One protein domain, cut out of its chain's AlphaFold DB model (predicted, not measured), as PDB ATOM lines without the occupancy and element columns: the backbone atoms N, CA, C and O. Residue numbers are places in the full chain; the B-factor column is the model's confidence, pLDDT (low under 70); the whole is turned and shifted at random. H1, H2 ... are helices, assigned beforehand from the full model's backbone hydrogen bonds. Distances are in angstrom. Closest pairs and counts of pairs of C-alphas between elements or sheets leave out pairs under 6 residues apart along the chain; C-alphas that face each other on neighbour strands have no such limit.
ATOM      1  N   GLY A   8     -45.958  19.051 -34.575       97.56
ATOM      2  CA  GLY A   8     -45.638  17.670 -34.933       97.56
ATOM      3  C   GLY A   8     -44.140  17.469 -35.147       97.56
ATOM      4  O   GLY A   8     -43.550  16.594 -34.512       97.56
ATOM      5  N   PHE A   9     -43.504  18.336 -35.942       96.12
ATOM      6  CA  PHE A   9     -42.063  18.285 -36.180       96.12
ATOM      7  C   PHE A   9     -41.266  18.387 -34.874       96.12
ATOM      8  O   PHE A   9     -40.435  17.522 -34.590       96.12
ATOM      9  N   LYS A  10     -41.575  19.377 -34.020       96.69
ATOM     10  CA  LYS A  10     -40.881  19.578 -32.730       96.69
ATOM     11  C   LYS A  10     -40.959  18.337 -31.830       96.69
ATOM     12  O   LYS A  10     -39.959  17.948 -31.219       96.69
ATOM     13  N   ARG A  11     -42.131  17.690 -31.754       98.12
ATOM     14  CA  ARG A  11     -42.317  16.444 -30.985       98.12
ATOM     15  C   ARG A  11     -41.506  15.286 -31.564       98.12
ATOM     16  O   ARG A  11     -40.822  14.598 -30.801       98.12
ATOM     17  N   SER A  12     -41.559  15.083 -32.877       97.69
ATOM     18  CA  SER A  12     -40.829  14.007 -33.557       97.69
ATOM     19  C   SER A  12     -39.316  14.173 -33.425       97.69
ATOM     20  O   SER A  12     -38.636  13.215 -33.053       97.69
ATOM     21  N   PHE A  13     -38.806  15.395 -33.606       97.44
ATOM     22  CA  PHE A  13     -37.398  15.728 -33.393       97.44
ATOM     23  C   PHE A  13     -36.949  15.369 -31.972       97.44
ATOM     24  O   PHE A  13     -36.017  14.589 -31.791       97.44
ATOM     25  N   LYS A  14     -37.676  15.833 -30.945       97.56
ATOM     26  CA  LYS A  14     -37.352  15.516 -29.545       97.56
ATOM     27  C   LYS A  14     -37.341  14.005 -29.282       97.56
ATOM     28  O   LYS A  14     -36.474  13.511 -28.561       97.56
ATOM     29  N   LYS A  15     -38.304  13.266 -29.845       97.94
ATOM     30  CA  LYS A  15     -38.417  11.809 -29.667       97.94
ATOM     31  C   LYS A  15     -37.233  11.073 -30.294       97.94
ATOM     32  O   LYS A  15     -36.675  10.189 -29.642       97.94
ATOM     33  N   ILE A  16     -36.851  11.424 -31.524       97.75
ATOM     34  CA  ILE A  16     -35.790  10.713 -32.248       97.75
ATOM     35  C   ILE A  16     -34.406  11.020 -31.671       97.75
ATOM     36  O   ILE A  16     -33.634  10.088 -31.453       97.75
ATOM     37  N   THR A  17     -34.126  12.277 -31.309       98.00
ATOM     38  CA  THR A  17     -32.825  12.660 -30.734       98.00
ATOM     39  C   THR A  17     -32.653  12.190 -29.296       98.00
ATOM     40  O   THR A  17     -31.529  11.993 -28.856       98.00
ATOM     41  N   LYS A  18     -33.747  11.984 -28.544       97.62
ATOM     42  CA  LYS A  18     -33.669  11.366 -27.210       97.62
ATOM     43  C   LYS A  18     -33.203   9.909 -27.293       97.62
ATOM     44  O   LYS A  18     -32.455   9.470 -26.431       97.62
ATOM     45  N   LYS A  19     -33.668   9.165 -28.303       97.25
ATOM     46  CA  LYS A  19     -33.272   7.765 -28.523       97.25
ATOM     47  C   LYS A  19     -31.918   7.639 -29.222       97.25
ATOM     48  O   LYS A  19     -31.208   6.680 -28.966       97.25
ATOM     49  N   ASN A  20     -31.579   8.602 -30.078       97.19
ATOM     50  CA  ASN A  20     -30.358   8.607 -30.880       97.19
ATOM     51  C   ASN A  20     -29.682   9.991 -30.813       97.19
ATOM     52  O   ASN A  20     -29.860  10.807 -31.726       97.19
ATOM     53  N   PRO A  21     -28.931  10.293 -29.739       96.06
ATOM     54  CA  PRO A  21     -28.295  11.600 -29.552       96.06
ATOM     55  C   PRO A  21     -27.372  12.016 -30.706       96.06
ATOM     56  O   PRO A  21     -27.302  13.200 -31.036       96.06
ATOM     57  N   GLN A  22     -26.730  11.051 -31.367       96.06
ATOM     58  CA  GLN A  22     -25.848  11.265 -32.517       96.06
ATOM     59  C   GLN A  22     -26.563  11.895 -33.723       96.06
ATOM     60  O   GLN A  22     -25.962  12.678 -34.457       96.06
ATOM     61  N   LEU A  23     -27.866  11.631 -33.891       96.75
ATOM     62  CA  LEU A  23     -28.647  12.185 -35.000       96.75
ATOM     63  C   LEU A  23     -28.918  13.682 -34.831       96.75
ATOM     64  O   LEU A  23     -29.233  14.356 -35.807       96.75
ATOM     65  N   LYS A  24     -28.797  14.231 -33.614       96.88
ATOM     66  CA  LYS A  24     -29.136  15.633 -33.341       96.88
ATOM     67  C   LYS A  24     -28.340  16.589 -34.229       96.88
ATOM     68  O   LYS A  24     -28.933  17.442 -34.884       96.88
ATOM     69  N   ASN A  25     -27.020  16.424 -34.271       96.31
ATOM     70  CA  ASN A  25     -26.147  17.308 -35.042       96.31
ATOM     71  C   ASN A  25     -26.331  17.104 -36.547       96.31
ATOM     72  O   ASN A  25     -26.356  18.077 -37.294       96.31
ATOM     73  N   GLN A  26     -26.531  15.858 -36.987       96.00
ATOM     74  CA  GLN A  26     -26.800  15.554 -38.392       96.00
ATOM     75  C   GLN A  26     -28.092  16.224 -38.871       96.00
ATOM     76  O   GLN A  26     -28.079  16.905 -39.892       96.00
ATOM     77  N   ILE A  27     -29.179  16.111 -38.100       95.75
ATOM     78  CA  ILE A  27     -30.454  16.755 -38.432       95.75
ATOM     79  C   ILE A  27     -30.285  18.277 -38.470       95.75
ATOM     80  O   ILE A  27     -30.680  18.895 -39.450       95.75
ATOM     81  N   ILE A  28     -29.661  18.889 -37.457       94.81
ATOM     82  CA  ILE A  28     -29.445  20.349 -37.426       94.81
ATOM     83  C   ILE A  28     -28.646  20.822 -38.649       94.81
ATOM     84  O   ILE A  28     -28.989  21.842 -39.244       94.81
ATOM     85  N   ASN A  29     -27.617  20.076 -39.056       94.75
ATOM     86  CA  ASN A  29     -26.824  20.410 -40.236       94.75
ATOM     87  C   ASN A  29     -27.659  20.374 -41.520       94.75
ATOM     88  O   ASN A  29     -27.590  21.318 -42.304       94.75
ATOM     89  N   VAL A  30     -28.474  19.334 -41.705       94.06
ATOM     90  CA  VAL A  30     -29.386  19.225 -42.854       94.06
ATOM     91  C   VAL A  30     -30.406  20.365 -42.852       94.06
ATOM     92  O   VAL A  30     -30.617  20.983 -43.887       94.06
ATOM     93  N   LEU A  31     -30.984  20.708 -41.695       93.06
ATOM     94  CA  LEU A  31     -31.932  21.824 -41.582       93.06
ATOM     95  C   LEU A  31     -31.295  23.173 -41.939       93.06
ATOM     96  O   LEU A  31     -31.965  24.019 -42.519       93.06
ATOM     97  N   ARG A  32     -30.012  23.377 -41.613       92.75
ATOM     98  CA  ARG A  32     -29.274  24.587 -41.997       92.75
ATOM     99  C   ARG A  32     -29.073  24.674 -43.510       92.75
ATOM    100  O   ARG A  32     -29.259  25.749 -44.060       92.75
ATOM    101  N   ILE A  33     -28.722  23.562 -44.158       93.31
ATOM    102  CA  ILE A  33     -28.592  23.497 -45.621       93.31
ATOM    103  C   ILE A  33     -29.953  23.763 -46.274       93.31
ATOM    104  O   ILE A  33     -30.055  24.606 -47.151       93.31
ATOM    105  N   LEU A  34     -31.010  23.116 -45.778       91.75
ATOM    106  CA  LEU A  34     -32.373  23.279 -46.283       91.75
ATOM    107  C   LEU A  34     -32.916  24.712 -46.117       91.75
ATOM    108  O   LEU A  34     -33.708  25.160 -46.938       91.75
ATOM    109  N   ALA A  35     -32.502  25.435 -45.072       91.38
ATOM    110  CA  ALA A  35     -32.877  26.838 -44.864       91.38
ATOM    111  C   ALA A  35     -32.174  27.811 -45.829       91.38
ATOM    112  O   ALA A  35     -32.711  28.890 -46.100       91.38
ATOM    113  N   ASP A  36     -30.979  27.439 -46.292       92.56
ATOM    114  CA  ASP A  36     -30.154  28.206 -47.227       92.56
ATOM    115  C   ASP A  36     -30.598  27.953 -48.676       92.56
ATOM    116  O   ASP A  36     -31.049  28.875 -49.355       92.56
ATOM    117  N   ASP A  37     -30.582  26.685 -49.096       91.25
ATOM    118  CA  ASP A  37     -31.076  26.219 -50.391       91.25
ATOM    119  C   ASP A  37     -31.784  24.855 -50.242       91.25
ATOM    120  O   ASP A  37     -31.124  23.817 -50.114       91.25
ATOM    121  N   PRO A  38     -33.129  24.807 -50.281       88.88
ATOM    122  CA  PRO A  38     -33.878  23.558 -50.161       88.88
ATOM    123  C   PRO A  38     -33.753  22.642 -51.387       88.88
ATOM    124  O   PRO A  38     -34.137  21.475 -51.293       88.88
ATOM    125  N   PHE A  39     -33.230  23.133 -52.517       90.00
ATOM    126  CA  PHE A  39     -33.126  22.382 -53.774       90.00
ATOM    127  C   PHE A  39     -31.687  21.990 -54.125       90.00
ATOM    128  O   PHE A  39     -31.432  21.491 -55.225       90.00
ATOM    129  N   THR A  40     -30.743  22.160 -53.193       93.12
ATOM    130  CA  THR A  40     -29.358  21.744 -53.420       93.12
ATOM    131  C   THR A  40     -29.269  20.224 -53.641       93.12
ATOM    132  O   THR A  40     -29.848  19.445 -52.872       93.12
ATOM    133  N   PRO A  41     -28.485  19.751 -54.631       93.00
ATOM    134  CA  PRO A  41     -28.330  18.321 -54.900       93.00
ATOM    135  C   PRO A  41     -27.840  17.508 -53.694       93.00
ATOM    136  O   PRO A  41     -28.162  16.331 -53.571       93.00
ATOM    137  N   SER A  42     -27.095  18.131 -52.772       91.88
ATOM    138  CA  SER A  42     -26.557  17.460 -51.578       91.88
ATOM    139  C   SER A  42     -27.633  16.931 -50.620       91.88
ATOM    140  O   SER A  42     -27.381  15.977 -49.881       91.88
ATOM    141  N   LEU A  43     -28.840  17.508 -50.655       91.81
ATOM    142  CA  LEU A  43     -29.977  17.051 -49.857       91.81
ATOM    143  C   LEU A  43     -30.638  15.794 -50.432       91.81
ATOM    144  O   LEU A  43     -31.386  15.137 -49.710       91.81
ATOM    145  N   ASN A  44     -30.378  15.461 -51.703       91.31
ATOM    146  CA  ASN A  44     -31.066  14.395 -52.440       91.31
ATOM    147  C   ASN A  44     -32.597  14.471 -52.266       91.31
ATOM    148  O   ASN A  44     -33.280  13.462 -52.093       91.31
ATOM    149  N   SER A  45     -33.135  15.694 -52.240       90.19
ATOM    150  CA  SER A  45     -34.558  15.939 -52.037       90.19
ATOM    151  C   SER A  45     -35.358  15.517 -53.264       90.19
ATOM    152  O   SER A  45     -34.958  15.777 -54.400       90.19
ATOM    153  N   HIS A  46     -36.538  14.949 -53.036       90.81
ATOM    154  CA  HIS A  46     -37.498  14.638 -54.088       90.81
ATOM    155  C   HIS A  46     -38.733  15.520 -53.946       90.81
ATOM    156  O   HIS A  46     -39.200  15.773 -52.835       90.81
ATOM    157  N   LYS A  47     -39.279  15.969 -55.080       90.19
ATOM    158  CA  LYS A  47     -40.523  16.738 -55.098       90.19
ATOM    159  C   LYS A  47     -41.665  15.881 -54.547       90.19
ATOM    160  O   LYS A  47     -41.873  14.756 -55.001       90.19
ATOM    161  N   LEU A  48     -42.418  16.437 -53.604       93.19
ATOM    162  CA  LEU A  48     -43.634  15.816 -53.093       93.19
ATOM    163  C   LEU A  48     -44.740  15.823 -54.166       93.19
ATOM    164  O   LEU A  48     -44.812  16.721 -55.007       93.19
ATOM    165  N   GLY A  49     -45.599  14.804 -54.144       95.12
ATOM    166  CA  GLY A  49     -46.713  14.633 -55.083       95.12
ATOM    167  C   GLY A  49     -48.061  14.471 -54.378       95.12
ATOM    168  O   GLY A  49     -48.132  14.436 -53.150       95.12
ATOM    169  N   GLY A  50     -49.137  14.349 -55.161       95.56
ATOM    170  CA  GLY A  50     -50.498  14.177 -54.638       95.56
ATOM    171  C   GLY A  50     -50.958  15.367 -53.791       95.56
ATOM    172  O   GLY A  50     -50.700  16.514 -54.147       95.56
ATOM    173  N   GLU A  51     -51.592  15.089 -52.651       95.50
ATOM    174  CA  GLU A  51     -52.062  16.108 -51.691       95.50
ATOM    175  C   GLU A  51     -50.930  16.940 -51.066       95.50
ATOM    176  O   GLU A  51     -51.184  17.969 -50.448       95.50
ATOM    177  N   LEU A  52     -49.678  16.504 -51.230       92.25
ATOM    178  CA  LEU A  52     -48.493  17.192 -50.724       92.25
ATOM    179  C   LEU A  52     -47.748  17.967 -51.817       92.25
ATOM    180  O   LEU A  52     -46.678  18.515 -51.563       92.25
ATOM    181  N   ALA A  53     -48.266  17.998 -53.046       93.62
ATOM    182  CA  ALA A  53     -47.625  18.719 -54.135       93.62
ATOM    183  C   ALA A  53     -47.556  20.227 -53.832       93.62
ATOM    184  O   ALA A  53     -48.577  20.874 -53.617       93.62
TER     185      ALA A  53
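This is residues 8 to 53 of the 55 residues of the protein "Plasmid stabilization system" of Microcystis aeruginosa NIES-3804 (UniProt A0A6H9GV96). The longest helix, H2, makes one long side of an open, bracket-like shape: H1 folds back from its first end as the other limb of a narrow V, and a long loop tail, residues 37 to 53, leads away from its last end. H1 and the end of the tail lie on the same side of H2 with empty space between them, and residues 48 to 53 stick out free. The printed part has 46 residues with two named helices, H1 then H2, and no named strand; the class is all helix. The whole is loose, with a radius of gyration of the C-alphas of 12.6 A and spans of 31 by 24 by 14 A.

H2 is residues 23 to 36, 20.2 A from first to last C-alpha, running from C-alpha 23 at (-28.647, 12.185, -35.000) to C-alpha 36 at (-30.154, 28.206, -47.227). H1 is residues 8 to 19, 17.1 A long, and begins at C-alpha 8 at (-45.638, 17.670, -34.933). Residues 37 to 53 hold no named element.

H2 and H1 only just touch, with 3 pairs of C-alphas within 8 A, and they touch only at the corner by their link. H2 touches H1 with residues 23 to 24 alone, and H1 touches H2 with residues 16 to 17 alone; the closest C-alphas of the two helices are those of Thr 17 and Lys 24, 5.4 A apart. The helices run opposite ways at a shallow tilt of 34.9 degrees, only just short of steep, with their centres 14.0 A apart. In H1 and H2 every O i to N i+4 pair is within hydrogen-bond range.

The two C-alphas farthest apart are those of Pro 21 and Gly 50, at 33.6 A. The printed part has no cut, and the link from H1 to H2 is tight, with 3 residues. The mean pLDDT of the printed part is 94.5, and no printed residue is under 70.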